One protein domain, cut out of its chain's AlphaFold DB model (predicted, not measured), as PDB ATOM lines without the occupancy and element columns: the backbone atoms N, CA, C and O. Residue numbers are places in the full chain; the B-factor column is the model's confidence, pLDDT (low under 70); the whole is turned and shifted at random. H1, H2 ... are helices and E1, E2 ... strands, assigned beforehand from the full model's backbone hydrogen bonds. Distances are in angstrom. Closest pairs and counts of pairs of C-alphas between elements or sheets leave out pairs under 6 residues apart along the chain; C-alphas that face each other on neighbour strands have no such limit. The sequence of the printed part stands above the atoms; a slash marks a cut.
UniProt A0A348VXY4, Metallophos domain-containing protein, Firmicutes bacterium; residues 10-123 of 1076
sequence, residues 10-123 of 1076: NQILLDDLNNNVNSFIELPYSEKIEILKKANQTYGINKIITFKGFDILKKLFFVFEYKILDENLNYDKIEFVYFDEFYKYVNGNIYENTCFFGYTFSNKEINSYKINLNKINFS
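This is residues 10 to 123 of the 1076 residues of the protein "Metallophos domain-containing protein" of Firmicutes bacterium (UniProt A0A348VXY4). A long, twisted sheet of three strands, E1, E2 and E3, runs along the model, with H2 packed across one end of it and H3 lying along E2 toward the other. H1 sits near H2, with Asn 10 close to Ile 48 of E1, H4 lies off the sheet near H3, and the stretch from 90 to 106 passes by E1, its residues 98 to 99 paired with residues 52 to 53 of E1. The printed part has 114 residues with four named helices and three named strands, in the order H1 H2 E1 E2 E3 H3 H4; the sheet's order is E1 E2 E3, antiparallel throughout, and the class is mixed, helices and strands. It is elongated, with spans of 43 by 27 by 24 A, and only just compact, close to loose, with a radius of gyration of the C-alphas of 15.5 A.

E1 is residues 47 to 55, 21.8 A long, beginning at C-alpha 47 (209.749, 215.350, 163.544). E2 is residues 60 to 69, 25.9 A, and E3 residues 72 to 80, 25.4 A. E1 bends by 58 degrees at residue 50 and E2 by 56 degrees at residue 66. H2 is residues 29 to 43, 20.7 A. H1 is residues 10 to 15, 8.7 A, beginning at C-alpha 10 (212.142, 209.946, 171.619). H3 is residues 83 to 89, 9.7 A, and H4 residues 107 to 113, 10.1 A, ending at C-alpha 113 (223.750, 227.850, 179.071).

The strands form a meander, each the antiparallel neighbour of the one before, in two hairpins. E1 and E2 stand at 163 degrees, with N 50 and O 64 at 2.9 A; E2 and E3 stand at 160 degrees, with N 65 and O 76 at 3.0 A. The arrangement is two layers, H2 on one face of the sheet: its height over the sheet is 7.4 A, and it runs across the strands, at 77 degrees to E2 on the local plane. The closest C-alphas of H2 and E3 are those of Ile 33 and Leu 73, 6.2 A. H3 is on the sheet too, over E2 and along the strands, at 10 degrees on the local plane; the closest C-alphas of H3 and E2 are those of Phe 86 and Phe 61, 6.6 A. H1 and H2 are close but not clearly touching, Leu 13 and Ala 39 having the closest C-alphas, 6.8 A, and about perpendicular at 90 degrees. H4 is not on the sheet. In H1, H2, H3 and H4 every O i to N i+4 pair is within hydrogen-bond range.

The two C-alphas farthest apart, those of Glu 71 and Asn 107, are 44.6 A apart. The printed part has no cut. The links H1 to H2 and H3 to H4 are long, of 13 and 17 residues. Mean pLDDT of the printed part is 84.8; residues 10 to 22 and residue 71 are under 70.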
ATOM      1  N   ASN A  10     211.824 211.366 171.818       61.91
ATOM      2  CA  ASN A  10     212.142 209.946 171.619       61.91
ATOM      3  C   ASN A  10     211.648 209.038 172.756       61.91
ATOM      4  O   ASN A  10     211.160 207.942 172.498       61.91
ATOM      5  N   GLN A  11     211.766 209.477 174.010       63.84
ATOM      6  CA  GLN A  11     211.356 208.694 175.177       63.84
ATOM      7  C   GLN A  11     209.831 208.653 175.309       63.84
ATOM      8  O   GLN A  11     209.277 207.611 175.638       63.84
ATOM      9  N   ILE A  12     209.151 209.765 175.005       65.12
ATOM     10  CA  ILE A  12     207.680 209.830 174.974       65.12
ATOM     11  C   ILE A  12     207.124 208.799 173.981       65.12
ATOM     12  O   ILE A  12     206.119 208.156 174.260       65.12
ATOM     13  N   LEU A  13     207.810 208.594 172.854       64.62
ATOM     14  CA  LEU A  13     207.379 207.673 171.803       64.62
ATOM     15  C   LEU A  13     207.714 206.206 172.059       64.62
ATOM     16  O   LEU A  13     206.902 205.341 171.735       64.62
ATOM     17  N   LEU A  14     208.880 205.920 172.641       61.78
ATOM     18  CA  LEU A  14     209.251 204.560 173.044       61.78
ATOM     19  C   LEU A  14     208.353 204.046 174.179       61.78
ATOM     20  O   LEU A  14     207.919 202.894 174.137       61.78
ATOM     21  N   ASP A  15     208.004 204.913 175.138       64.62
ATOM     22  CA  ASP A  15     207.080 204.587 176.233       64.62
ATOM     23  C   ASP A  15     205.668 204.235 175.701       64.62
ATOM     24  O   ASP A  15     204.981 203.383 176.263       64.62
ATOM     25  N   ASP A  16     205.253 204.831 174.576       59.75
ATOM     26  CA  ASP A  16     203.944 204.634 173.934       59.75
ATOM     27  C   ASP A  16     203.812 203.342 173.106       59.75
ATOM     28  O   ASP A  16     202.718 203.020 172.613       59.75
ATOM     29  N   LEU A  17     204.919 202.618 172.912       56.59
ATOM     30  CA  LEU A  17     204.986 201.413 172.082       56.59
ATOM     31  C   LEU A  17     204.980 200.105 172.869       56.59
ATOM     32  O   LEU A  17     204.796 199.066 172.246       56.59
ATOM     33  N   ASN A  18     205.162 200.113 174.196       55.53
ATOM     34  CA  ASN A  18     205.311 198.886 175.005       55.53
ATOM     35  C   ASN A  18     206.307 197.855 174.410       55.53
ATOM     36  O   ASN A  18     206.217 196.661 174.697       55.53
ATOM     37  N   ASN A  19     207.258 198.296 173.581       56.22
ATOM     38  CA  ASN A  19     208.204 197.427 172.889       56.22
ATOM     39  C   ASN A  19     209.579 197.523 173.558       56.22
ATOM     40  O   ASN A  19     210.035 198.612 173.893       56.22
ATOM     41  N   ASN A  20     210.261 196.382 173.708       54.22
ATOM     42  CA  ASN A  20     211.618 196.244 174.268       54.22
ATOM     43  C   ASN A  20     212.725 196.853 173.367       54.22
ATOM     44  O   ASN A  20     213.808 196.282 173.249       54.22
ATOM     45  N   VAL A  21     212.460 197.966 172.680       55.47
ATOM     46  CA  VAL A  21     213.405 198.630 171.774       55.47
ATOM     47  C   VAL A  21     214.031 199.821 172.490       55.47
ATOM     48  O   VAL A  21     213.329 200.667 173.036       55.47
ATOM     49  N   ASN A  22     215.362 199.898 172.478       58.75
ATOM     50  CA  ASN A  22     216.104 200.904 173.239       58.75
ATOM     51  C   ASN A  22     216.227 202.258 172.512       58.75
ATOM     52  O   ASN A  22     216.601 203.246 173.142       58.75
ATOM     53  N   SER A  23     215.950 202.331 171.202       70.31
ATOM     54  CA  SER A  23     216.128 203.553 170.405       70.31
ATOM     55  C   SER A  23     215.246 203.604 169.154       70.31
ATOM     56  O   SER A  23     215.142 202.626 168.417       70.31
ATOM     57  N   PHE A  24     214.700 204.787 168.838       76.06
ATOM     58  CA  PHE A  24     213.964 205.041 167.589       76.06
ATOM     59  C   PHE A  24     214.808 204.753 166.329       76.06
ATOM     60  O   PHE A  24     214.288 204.376 165.281       76.06
ATOM     61  N   ILE A  25     216.132 204.912 166.422       75.62
ATOM     62  CA  ILE A  25     217.067 204.742 165.299       75.62
ATOM     63  C   ILE A  25     217.141 203.275 164.850       75.62
ATOM     64  O   ILE A  25     217.287 203.016 163.654       75.62
ATOM     65  N   GLU A  26     216.986 202.335 165.782       74.62
ATOM     66  CA  GLU A  26     217.119 200.888 165.556       74.62
ATOM     67  C   GLU A  26     215.863 200.258 164.935       74.62
ATOM     68  O   GLU A  26     215.890 199.107 164.506       74.62
ATOM     69  N   LEU A  27     214.770 201.018 164.843       77.69
ATOM     70  CA  LEU A  27     213.501 200.521 164.332       77.69
ATOM     71  C   LEU A  27     213.516 200.311 162.804       77.69
ATOM     72  O   LEU A  27     214.118 201.112 162.066       77.69
ATOM     73  N   PRO A  28     212.798 199.292 162.296       77.44
ATOM     74  CA  PRO A  28     212.509 199.137 160.874       77.44
ATOM     75  C   PRO A  28     211.831 200.376 160.272       77.44
ATOM     76  O   PRO A  28     211.108 201.109 160.947       77.44
ATOM     77  N   TYR A  29     212.033 200.604 158.971       77.19
ATOM     78  CA  TYR A  29     211.500 201.777 158.260       77.19
ATOM     79  C   TYR A  29     209.969 201.908 158.366       77.19
ATOM     80  O   TYR A  29     209.458 203.004 158.592       77.19
ATOM     81  N   SER A  30     209.240 200.791 158.263       74.94
ATOM     82  CA  SER A  30     207.779 200.755 158.414       74.94
ATOM     83  C   SER A  30     207.328 201.166 159.815       74.94
ATOM     84  O   SER A  30     206.410 201.972 159.952       74.94
ATOM     85  N   GLU A  31     208.015 200.686 160.852       80.12
ATOM     86  CA  GLU A  31     207.699 201.019 162.244       80.12
ATOM     87  C   GLU A  31     207.986 202.496 162.539       80.12
ATOM     88  O   GLU A  31     207.161 203.174 163.149       80.12
ATOM     89  N   LYS A  32     209.098 203.046 162.027       83.25
ATOM     90  CA  LYS A  32     209.418 204.481 162.147       83.25
ATOM     91  C   LYS A  32     208.294 205.371 161.612       83.25
ATOM     92  O   LYS A  32     207.963 206.373 162.247       83.25
ATOM     93  N   ILE A  33     207.698 205.000 160.474       81.19
ATOM     94  CA  ILE A  33     206.557 205.717 159.884       81.19
ATOM     95  C   ILE A  33     205.344 205.654 160.805       81.19
ATOM     96  O   ILE A  33     204.754 206.693 161.101       81.19
ATOM     97  N   GLU A  34     204.954 204.457 161.248       79.94
ATOM     98  CA  GLU A  34     203.773 204.279 162.100       79.94
ATOM     99  C   GLU A  34     203.889 205.082 163.395       79.94
ATOM    100  O   GLU A  34     202.950 205.774 163.796       79.94
ATOM    101  N   ILE A  35     205.075 205.062 163.999       79.12
ATOM    102  CA  ILE A  35     205.361 205.755 165.252       79.12
ATOM    103  C   ILE A  35     205.292 207.261 165.067       79.12
ATOM    104  O   ILE A  35     204.595 207.918 165.832       79.12
ATOM    105  N   LEU A  36     205.940 207.817 164.042       79.94
ATOM    106  CA  LEU A  36     205.868 209.254 163.759       79.94
ATOM    107  C   LEU A  36     204.451 209.702 163.366       79.94
ATOM    108  O   LEU A  36     204.037 210.799 163.741       79.94
ATOM    109  N   LYS A  37     203.668 208.870 162.662       81.75
ATOM    110  CA  LYS A  37     202.254 209.175 162.362       81.75
ATOM    111  C   LYS A  37     201.437 209.257 163.651       81.75
ATOM    112  O   LYS A  37     200.713 210.233 163.853       81.75
ATOM    113  N   LYS A  38     201.594 208.272 164.541       79.00
ATOM    114  CA  LYS A  38     200.933 208.239 165.853       79.00
ATOM    115  C   LYS A  38     201.390 209.402 166.742       79.00
ATOM    116  O   LYS A  38     200.548 210.049 167.363       79.00
ATOM    117  N   ALA A  39     202.686 209.715 166.744       75.75
ATOM    118  CA  ALA A  39     203.295 210.846 167.447       75.75
ATOM    119  C   ALA A  39     202.658 212.177 167.056       75.75
ATOM    120  O   ALA A  39     202.274 212.976 167.911       75.75
ATOM    121  N   ASN A  40     202.521 212.395 165.748       80.06
ATOM    122  CA  ASN A  40     201.986 213.624 165.194       80.06
ATOM    123  C   ASN A  40     200.499 213.777 165.536       80.06
ATOM    124  O   ASN A  40     200.068 214.845 165.958       80.06
ATOM    125  N   GLN A  41     199.727 212.692 165.431       80.56
ATOM    126  CA  GLN A  41     198.302 212.686 165.780       80.56
ATOM    127  C   GLN A  41     198.049 212.879 167.282       80.56
ATOM    128  O   GLN A  41     197.078 213.531 167.653       80.56
ATOM    129  N   THR A  42     198.902 212.308 168.136       78.56
ATOM    130  CA  THR A  42     198.665 212.246 169.589       78.56
ATOM    131  C   THR A  42     199.294 213.424 170.334       78.56
ATOM    132  O   THR A  42     198.680 213.976 171.243       78.56
ATOM    133  N   TYR A  43     200.498 213.838 169.934       75.56
ATOM    134  CA  TYR A  43     201.316 214.824 170.652       75.56
ATOM    135  C   TYR A  43     201.714 216.036 169.798       75.56
ATOM    136  O   TYR A  43     202.390 216.933 170.296       75.56
ATOM    137  N   GLY A  44     201.332 216.079 168.514       75.06
ATOM    138  CA  GLY A  44     201.753 217.138 167.587       75.06
ATOM    139  C   GLY A  44     203.235 217.071 167.195       75.06
ATOM    140  O   GLY A  44     203.775 218.039 166.659       75.06
ATOM    141  N   ILE A  45     203.908 215.949 167.466       78.06
ATOM    142  CA  ILE A  45     205.321 215.733 167.137       78.06
ATOM    143  C   ILE A  45     205.405 215.204 165.704       78.06
ATOM    144  O   ILE A  45     205.125 214.037 165.443       78.06
ATOM    145  N   ASN A  46     205.790 216.060 164.760       78.44
ATOM    146  CA  ASN A  46     205.915 215.698 163.341       78.44
ATOM    147  C   ASN A  46     207.356 215.412 162.892       78.44
ATOM    148  O   ASN A  46     207.572 215.069 161.725       78.44
ATOM    149  N   LYS A  47     208.327 215.565 163.799       83.81
ATOM    150  CA  LYS A  47     209.749 215.350 163.544       83.81
ATOM    151  C   LYS A  47     210.451 214.725 164.744       83.81
ATOM    152  O   LYS A  47     210.065 214.981 165.881       83.81
ATOM    153  N   ILE A  48     211.504 213.955 164.489       83.62
ATOM    154  CA  ILE A  48     212.342 213.324 165.512       83.62
ATOM    155  C   ILE A  48     213.809 213.582 165.204       83.62
ATOM    156  O   ILE A  48     214.292 213.205 164.141       83.62
ATOM    157  N   ILE A  49     214.528 214.152 166.170       85.88
ATOM    158  CA  ILE A  49     215.976 214.344 166.087       85.88
ATOM    159  C   ILE A  49     216.696 213.049 166.482       85.88
ATOM    160  O   ILE A  49     216.459 212.496 167.560       85.88
ATOM    161  N   THR A  50     217.616 212.592 165.634       86.31
ATOM    162  CA  THR A  50     218.423 211.389 165.872       86.31
ATOM    163  C   THR A  50     219.826 211.751 166.339       86.31
ATOM    164  O   THR A  50     220.107 211.681 167.535       86.31
ATOM    165  N   PHE A  51     220.686 212.177 165.417       90.25
ATOM    166  CA  PHE A  51     222.069 212.564 165.669       90.25
ATOM    167  C   PHE A  51     222.218 214.073 165.581       90.25
ATOM    168  O   PHE A  51     221.652 214.718 164.703       90.25
ATOM    169  N   LYS A  52     223.014 214.646 166.473       93.94
ATOM    170  CA  LYS A  52     223.296 216.081 166.472       93.94
ATOM    171  C   LYS A  52     224.696 216.346 166.996       93.94
ATOM    172  O   LYS A  52     225.267 215.502 167.680       93.94
ATOM    173  N   GLY A  53     225.277 217.492 166.696       96.25
ATOM    174  CA  GLY A  53     226.633 217.757 167.159       96.25
ATOM    175  C   GLY A  53     227.363 218.791 166.338       96.25
ATOM    176  O   GLY A  53     226.743 219.671 165.749       96.25
ATOM    177  N   PHE A  54     228.685 218.668 166.318       97.12
ATOM    178  CA  PHE A  54     229.577 219.544 165.578       97.12
ATOM    179  C   PHE A  54     230.388 218.750 164.553       97.12
ATOM    180  O   PHE A  54     230.993 217.726 164.869       97.12
ATOM    181  N   ASP A  55     230.391 219.233 163.318       95.69
ATOM    182  CA  ASP A  55     231.197 218.715 162.225       95.69
ATOM    183  C   ASP A  55     232.495 219.525 162.156       95.69
ATOM    184  O   ASP A  55     232.509 220.660 161.679       95.69
ATOM    185  N   ILE A  56     233.594 218.952 162.654       94.94
ATOM    186  CA  ILE A  56     234.904 219.617 162.673       94.94
ATOM    187  C   ILE A  56     235.436 219.930 161.270       94.94
ATOM    188  O   ILE A  56     236.155 220.915 161.102       94.94
ATOM    189  N   LEU A  57     235.074 219.129 160.262       95.25
ATOM    190  CA  LEU A  57     235.550 219.325 158.894       95.25
ATOM    191  C   LEU A  57     234.878 220.544 158.269       95.25
ATOM    192  O   LEU A  57     235.558 221.395 157.705       95.25
ATOM    193  N   LYS A  58     233.562 220.688 158.450       94.25
ATOM    194  CA  LYS A  58     232.808 221.848 157.946       94.25
ATOM    195  C   LYS A  58     232.825 223.063 158.875       94.25
ATOM    196  O   LYS A  58     232.523 224.167 158.436       94.25
ATOM    197  N   LYS A  59     233.160 222.864 160.153       95.00
ATOM    198  CA  LYS A  59     232.985 223.828 161.254       95.00
ATOM    199  C   LYS A  59     231.537 224.303 161.420       95.00
ATOM    200  O   LYS A  59     231.291 225.473 161.699       95.00
ATOM    201  N   LEU A  60     230.588 223.383 161.263       97.12
ATOM    202  CA  LEU A  60     229.156 223.642 161.415       97.12
ATOM    203  C   LEU A  60     228.568 222.716 162.473       97.12
ATOM    204  O   LEU A  60     228.983 221.565 162.612       97.12
ATOM    205  N   PHE A  61     227.563 223.195 163.194       97.88
ATOM    206  CA  PHE A  61     226.710 222.311 163.977       97.88
ATOM    207  C   PHE A  61     225.718 221.622 163.055       97.88
ATOM    208  O   PHE A  61     225.296 222.206 162.061       97.88
ATOM    209  N   PHE A  62     225.320 220.400 163.384       96.69
ATOM    210  CA  PHE A  62     224.361 219.650 162.587       96.69
ATOM    211  C   PHE A  62     223.283 219.009 163.451       96.69
ATOM    212  O   PHE A  62     223.506 218.668 164.615       96.69
ATOM    213  N   VAL A  63     222.127 218.796 162.835       94.81
ATOM    214  CA  VAL A  63     221.021 217.995 163.350       94.81
ATOM    215  C   VAL A  63     220.508 217.119 162.216       94.81
ATOM    216  O   VAL A  63     220.210 217.618 161.134       94.81
ATOM    217  N   PHE A  64     220.408 215.821 162.470       91.88
ATOM    218  CA  PHE A  64     219.672 214.890 161.632       91.88
ATOM    219  C   PHE A  64     218.290 214.669 162.225       91.88
ATOM    220  O   PHE A  64     218.165 214.380 163.421       91.88
ATOM    221  N   GLU A  65     217.263 214.787 161.392       90.19
ATOM    222  CA  GLU A  65     215.890 214.551 161.815       90.19
ATOM    223  C   GLU A  65     215.088 213.744 160.797       90.19
ATOM    224  O   GLU A  65     215.237 213.889 159.587       90.19
ATOM    225  N   TYR A  66     214.223 212.875 161.317       87.81
ATOM    226  CA  TYR A  66     213.171 212.238 160.542       87.81
ATOM    227  C   TYR A  66     211.916 213.098 160.581       87.81
ATOM    228  O   TYR A  66     211.519 213.535 161.662       87.81
ATOM    229  N   LYS A  67     211.257 213.287 159.438       87.50
ATOM    230  CA  LYS A  67     210.017 214.062 159.326       87.50
ATOM    231  C   LYS A  67     209.034 213.379 158.384       87.50
ATOM    232  O   LYS A  67     209.439 212.778 157.395       87.50
ATOM    233  N   ILE A  68     207.740 213.492 158.671       80.06
ATOM    234  CA  ILE A  68     206.692 213.029 157.752       80.06
ATOM    235  C   ILE A  68     206.252 214.172 156.839       80.06
ATOM    236  O   ILE A  68     205.819 215.221 157.318       80.06
ATOM    237  N   LEU A  69     206.326 213.934 155.530       76.31
ATOM    238  CA  LEU A  69     205.829 214.804 154.461       76.31
ATOM    239  C   LEU A  69     205.084 213.922 153.449       76.31
ATOM    240  O   LEU A  69     205.634 212.921 152.997       76.31
ATOM    241  N   ASP A  70     203.826 214.252 153.142       71.12
ATOM    242  CA  ASP A  70     202.987 213.541 152.159       71.12
ATOM    243  C   ASP A  70     202.997 212.007 152.313       71.12
ATOM    244  O   ASP A  70     203.219 211.255 151.369       71.12
ATOM    245  N   GLU A  71     202.791 211.542 153.550       69.50
ATOM    246  CA  GLU A  71     202.776 210.125 153.957       69.50
ATOM    247  C   GLU A  71     204.112 209.364 153.881       69.50
ATOM    248  O   GLU A  71     204.158 208.219 154.344       69.50
ATOM    249  N   ASN A  72     205.191 210.005 153.421       74.56
ATOM    250  CA  ASN A  72     206.541 209.446 153.352       74.56
ATOM    251  C   ASN A  72     207.447 209.949 154.486       74.56
ATOM    252  O   ASN A  72     207.260 211.040 155.030       74.56
ATOM    253  N   LEU A  73     208.437 209.127 154.846       80.38
ATOM    254  CA  LEU A  73     209.453 209.451 155.842       80.38
ATOM    255  C   LEU A  73     210.662 210.091 155.156       80.38
ATOM    256  O   LEU A  73     211.400 209.412 154.447       80.38
ATOM    257  N   ASN A  74     210.884 211.375 155.408       84.88
ATOM    258  CA  ASN A  74     212.084 212.082 154.977       84.88
ATOM    259  C   ASN A  74     213.132 212.091 156.091       84.88
ATOM    260  O   ASN A  74     212.791 212.091 157.276       84.88
ATOM    261  N   TYR A  75     214.403 212.080 155.695       87.19
ATOM    262  CA  TYR A  75     215.556 212.141 156.586       87.19
ATOM    263  C   TYR A  75     216.436 213.320 156.176       87.19
ATOM    264  O   TYR A  75     217.141 213.250 155.169       87.19
ATOM    265  N   ASP A  76     216.370 214.395 156.955       88.38
ATOM    266  CA  ASP A  76     216.969 215.680 156.614       88.38
ATOM    267  C   ASP A  76     218.198 215.965 157.488       88.38
ATOM    268  O   ASP A  76     218.251 215.600 158.667       88.38
ATOM    269  N   LYS A  77     219.183 216.664 156.909       92.75
ATOM    270  CA  LYS A  77     220.319 217.257 157.629       92.75
ATOM    271  C   LYS A  77     220.145 218.772 157.672       92.75
ATOM    272  O   LYS A  77     220.066 219.414 156.629       92.75
ATOM    273  N   ILE A  78     220.151 219.339 158.870       94.69
ATOM    274  CA  ILE A  78     220.094 220.784 159.107       94.69
ATOM    275  C   ILE A  78     221.429 221.217 159.703       94.69
ATOM    276  O   ILE A  78     221.927 220.572 160.625       94.69
ATOM    277  N   GLU A  79     222.018 222.291 159.178       97.00
ATOM    278  CA  GLU A  79     223.322 222.804 159.605       97.00
ATOM    279  C   GLU A  79     223.191 224.229 160.176       97.00
ATOM    280  O   GLU A  79     222.385 225.027 159.701       97.00
ATOM    281  N   PHE A  80     223.987 224.551 161.201       97.56
ATOM    282  CA  PHE A  80     224.000 225.856 161.871       97.56
ATOM    283  C   PHE A  80     225.430 226.375 161.996       97.56
ATOM    284  O   PHE A  80     226.352 225.620 162.313       97.56
ATOM    285  N   VAL A  81     225.612 227.682 161.811       96.12
ATOM    286  CA  VAL A  81     226.919 228.341 161.976       96.12
ATOM    287  C   VAL A  81     227.190 228.659 163.448       96.12
ATOM    288  O   VAL A  81     228.313 228.500 163.923       96.12
ATOM    289  N   TYR A  82     226.164 229.090 164.186       95.06
ATOM    290  CA  TYR A  82     226.302 229.570 165.560       95.06
ATOM    291  C   TYR A  82     225.731 228.580 166.580       95.06
ATOM    292  O   TYR A  82     224.634 228.046 166.402       95.06
ATOM    293  N   PHE A  83     226.449 228.395 167.694       95.88
ATOM    294  CA  PHE A  83     226.026 227.495 168.770       95.88
ATOM    295  C   PHE A  83     224.683 227.910 169.380       95.88
ATOM    296  O   PHE A  83     223.850 227.051 169.641       95.88
ATOM    297  N   ASP A  84     224.430 229.210 169.554       94.62
ATOM    298  CA  ASP A  84     223.182 229.724 170.138       94.62
ATOM    299  C   ASP A  84     221.937 229.313 169.331       94.62
ATOM    300  O   ASP A  84     220.884 229.029 169.907       94.62
ATOM    301  N   GLU A  85     222.040 229.294 167.999       96.31
ATOM    302  CA  GLU A  85     220.953 228.881 167.101       96.31
ATOM    303  C   GLU A  85     220.726 227.377 167.187       96.31
ATOM    304  O   GLU A  85     219.597 226.933 167.397       96.31
ATOM    305  N   PHE A  86     221.813 226.607 167.118       96.38
ATOM    306  CA  PHE A  86     221.786 225.163 167.308       96.38
ATOM    307  C   PHE A  86     221.183 224.785 168.671       96.38
ATOM    308  O   PHE A  86     220.267 223.969 168.735       96.38
ATOM    309  N   TYR A  87     221.638 225.418 169.758       94.62
ATOM    310  CA  TYR A  87     221.188 225.155 171.125       94.62
ATOM    311  C   TYR A  87     219.690 225.425 171.288       94.62
ATOM    312  O   TYR A  87     218.981 224.624 171.899       94.62
ATOM    313  N   LYS A  88     219.193 226.528 170.709       93.00
ATOM    314  CA  LYS A  88     217.753 226.824 170.661       93.00
ATOM    315  C   LYS A  88     216.996 225.772 169.858       93.00
ATOM    316  O   LYS A  88     215.954 225.323 170.314       93.00
ATOM    317  N   TYR A  89     217.520 225.363 168.702       92.25
ATOM    318  CA  TYR A  89     216.865 224.385 167.834       92.25
ATOM    319  C   TYR A  89     216.687 223.022 168.511       92.25
ATOM    320  O   TYR A  89     215.632 222.404 168.401       92.25
ATOM    321  N   VAL A  90     217.704 222.566 169.246       89.44
ATOM    322  CA  VAL A  90     217.679 221.281 169.965       89.44
ATOM    323  C   VAL A  90     217.061 221.390 171.362       89.44
ATOM    324  O   VAL A  90     217.199 220.468 172.166       89.44
ATOM    325  N   ASN A  91     216.409 222.517 171.677       88.19
ATOM    326  CA  ASN A  91     215.801 222.811 172.979       88.19
ATOM    327  C   ASN A  91     216.755 222.561 174.164       88.19
ATOM    328  O   ASN A  91     216.362 222.051 175.212       88.19
ATOM    329  N   GLY A  92     218.038 222.885 173.985       88.31
ATOM    330  CA  GLY A  92     219.088 222.703 174.985       88.31
ATOM    331  C   GLY A  92     219.569 221.262 175.203       88.31
ATOM    332  O   GLY A  92     220.461 221.052 176.029       88.31
ATOM    333  N   ASN A  93     219.047 220.268 174.470       87.56
ATOM    334  CA  ASN A  93     219.551 218.895 174.529       87.56
ATOM    335  C   ASN A  93     220.891 218.787 173.783       87.56
ATOM    336  O   ASN A  93     220.934 218.575 172.575       87.56
ATOM    337  N   ILE A  94     221.990 218.908 174.522       92.19
ATOM    338  CA  ILE A  94     223.365 218.793 174.008       92.19
ATOM    339  C   ILE A  94     224.131 217.610 174.617       92.19
ATOM    340  O   ILE A  94     225.355 217.595 174.590       92.19
ATOM    341  N   TYR A  95     223.420 216.645 175.208       89.75
ATOM    342  CA  TYR A  95     224.031 215.515 175.919       89.75
ATOM    343  C   TYR A  95     223.685 214.156 175.301       89.75
ATOM    344  O   TYR A  95     224.504 213.241 175.314       89.75
ATOM    345  N   GLU A  96     222.474 213.998 174.763       85.94
ATOM    346  CA  GLU A  96     221.991 212.714 174.246       85.94
ATOM    347  C   GLU A  96     222.161 212.612 172.732       85.94
ATOM    348  O   GLU A  96     221.744 213.514 171.996       85.94
ATOM    349  N   ASN A  97     222.716 211.492 172.254       86.81
ATOM    350  CA  ASN A  97     223.031 211.266 170.836       86.81
ATOM    351  C   ASN A  97     223.754 212.467 170.212       86.81
ATOM    352  O   ASN A  97     223.474 212.881 169.082       86.81
ATOM    353  N   THR A  98     224.666 213.056 170.990       93.38
ATOM    354  CA  THR A  98     225.468 214.210 170.590       93.38
ATOM    355  C   THR A  98     226.939 213.855 170.456       93.38
ATOM    356  O   THR A  98     227.427 213.032 171.229       93.38
ATOM    357  N   CYS A  99     227.650 214.494 169.532       95.94
ATOM    358  CA  CYS A  99     229.110 214.458 169.481       95.94
ATOM    359  C   CYS A  99     229.644 215.850 169.133       95.94
ATOM    360  O   CYS A  99     229.308 216.411 168.091       95.94
ATOM    361  N   PHE A 100     230.469 216.418 170.010       96.62
ATOM    362  CA  PHE A 100     231.095 217.733 169.832       96.62
ATOM    363  C   PHE A 100     232.603 217.612 169.599       96.62
ATOM    364  O   PHE A 100     233.366 218.501 169.978       96.62
ATOM    365  N   PHE A 101     233.050 216.499 169.005       95.31
ATOM    366  CA  PHE A 101     234.459 216.263 168.693       95.31
ATOM    367  C   PHE A 101     235.078 217.477 167.974       95.31
ATOM    368  O   PHE A 101     234.560 217.962 166.969       95.31
ATOM    369  N   GLY A 102     236.192 217.977 168.514       91.75
ATOM    370  CA  GLY A 102     236.927 219.126 167.980       91.75
ATOM    371  C   GLY A 102     236.324 220.508 168.264       91.75
ATOM    372  O   GLY A 102     236.952 221.512 167.927       91.75
ATOM    373  N   TYR A 103     235.162 220.599 168.914       95.31
ATOM    374  CA  TYR A 103     234.591 221.872 169.352       95.31
ATOM    375  C   TYR A 103     235.054 222.241 170.767       95.31
ATOM    376  O   TYR A 103     235.112 221.396 171.658       95.31
ATOM    377  N   THR A 104     235.359 223.521 170.993       93.31
ATOM    378  CA  THR A 104     235.726 224.047 172.317       93.31
ATOM    379  C   THR A 104     234.692 225.071 172.760       93.31
ATOM    380  O   THR A 104     234.584 226.136 172.158       93.31
ATOM    381  N   PHE A 105     233.963 224.764 173.833       94.25
ATOM    382  CA  PHE A 105     233.000 225.690 174.425       94.25
ATOM    383  C   PHE A 105     233.720 226.846 175.123       94.25
ATOM    384  O   PHE A 105     234.604 226.641 175.958       94.25
ATOM    385  N   SER A 106     233.312 228.070 174.816       93.81
ATOM    386  CA  SER A 106     233.793 229.268 175.492       93.81
ATOM    387  C   SER A 106     233.244 229.366 176.920       93.81
ATOM    388  O   SER A 106     232.133 228.926 177.225       93.81
ATOM    389  N   ASN A 107     233.977 230.055 177.801       92.88
ATOM    390  CA  ASN A 107     233.498 230.365 179.156       92.88
ATOM    391  C   ASN A 107     232.144 231.094 179.141       92.88
ATOM    392  O   ASN A 107     231.330 230.921 180.047       92.88
ATOM    393  N   LYS A 108     231.888 231.903 178.105       92.75
ATOM    394  CA  LYS A 108     230.610 232.593 177.928       92.75
ATOM    395  C   LYS A 108     229.477 231.600 177.671       92.75
ATOM    396  O   LYS A 108     228.449 231.713 178.334       92.75
ATOM    397  N   GLU A 109     229.651 230.640 176.765       92.94
ATOM    398  CA  GLU A 109     228.638 229.616 176.459       92.94
ATOM    399  C   GLU A 109     228.369 228.722 177.671       92.94
ATOM    400  O   GLU A 109     227.215 228.529 178.050       92.94
ATOM    401  N   ILE A 110     229.429 228.257 178.345       92.94
ATOM    402  CA  ILE A 110     229.321 227.412 179.544       92.94
ATOM    403  C   ILE A 110     228.494 228.109 180.624       92.94
ATOM    404  O   ILE A 110     227.573 227.508 181.175       92.94
ATOM    405  N   ASN A 111     228.782 229.383 180.897       91.75
ATOM    406  CA  ASN A 111     228.078 230.144 181.925       91.75
ATOM    407  C   ASN A 111     226.649 230.513 181.504       91.75
ATOM    408  O   ASN A 111     225.730 230.411 182.317       91.75
ATOM    409  N   SER A 112     226.451 230.920 180.246       90.81
ATOM    410  CA  SER A 112     225.144 231.369 179.741       90.81
ATOM    411  C   SER A 112     224.137 230.221 179.665       90.81
ATOM    412  O   SER A 112     222.976 230.399 180.023       90.81
ATOM    413  N   TYR A 113     224.593 229.034 179.258       91.38
ATOM    414  CA  TYR A 113     223.750 227.850 179.071       91.38
ATOM    415  C   TYR A 113     223.894 226.805 180.185       91.38
ATOM    416  O   TYR A 113     223.262 225.752 180.123       91.38
ATOM    417  N   LYS A 114     224.704 227.090 181.218       90.75
ATOM    418  CA  LYS A 114     224.998 226.193 182.352       90.75
ATOM    419  C   LYS A 114     225.443 224.795 181.894       90.75
ATOM    420  O   LYS A 114     224.940 223.778 182.373       90.75
ATOM    421  N   ILE A 115     226.369 224.752 180.938       92.62
ATOM    422  CA  ILE A 115     226.823 223.508 180.299       92.62
ATOM    423  C   ILE A 115     227.672 222.693 181.276       92.62
ATOM    424  O   ILE A 115     228.639 223.196 181.846       92.62
ATOM    425  N   ASN A 116     227.350 221.408 181.432       92.06
ATOM    426  CA  ASN A 116     228.175 220.469 182.184       92.06
ATOM    427  C   ASN A 116     229.114 219.712 181.237       92.06
ATOM    428  O   ASN A 116     228.729 218.696 180.659       92.06
ATOM    429  N   LEU A 117     230.357 220.184 181.119       91.69
ATOM    430  CA  LEU A 117     231.359 219.606 180.216       91.69
ATOM    431  C   LEU A 117     231.643 218.118 180.474       91.69
ATOM    432  O   LEU A 117     231.903 217.392 179.523       91.69
ATOM    433  N   ASN A 118     231.522 217.636 181.716       91.69
ATOM    434  CA  ASN A 118     231.780 216.228 182.048       91.69
ATOM    435  C   ASN A 118     230.754 215.262 181.435       91.69
ATOM    436  O   ASN A 118     230.983 214.057 181.412       91.69
ATOM    437  N   LYS A 119     229.603 215.778 180.987       92.56
ATOM    438  CA  LYS A 119     228.557 214.999 180.314       92.56
ATOM    439  C   LYS A 119     228.588 215.145 178.795       92.56
ATOM    440  O   LYS A 119     227.808 214.481 178.120       92.56
ATOM    441  N   ILE A 120     229.427 216.030 178.261       94.06
ATOM    442  CA  ILE A 120     229.521 216.237 176.820       94.06
ATOM    443  C   ILE A 120     230.368 215.123 176.215       94.06
ATOM    444  O   ILE A 120     231.471 214.827 176.672       94.06
ATOM    445  N   ASN A 121     229.844 214.522 175.155       94.69
ATOM    446  CA  ASN A 121     230.578 213.555 174.365       94.69
ATOM    447  C   ASN A 121     231.467 214.273 173.338       94.69
ATOM    448  O   ASN A 121     230.968 214.946 172.434       94.69
ATOM    449  N   PHE A 122     232.778 214.096 173.478       93.75
ATOM    450  CA  PHE A 122     233.794 214.638 172.576       93.75
ATOM    451  C   PHE A 122     234.507 213.557 171.758       93.75
ATOM    452  O   PHE A 122     235.501 213.881 171.120       93.75
ATOM    453  N   SER A 123     234.068 212.292 171.797       92.06
ATOM    454  CA  SER A 123     234.777 211.187 171.141       92.06
ATOM    455  C   SER A 123     234.093 210.715 169.860       92.06
ATOM    456  O   SER A 123     234.657 210.869 168.782       92.06
TER     457      SER A 123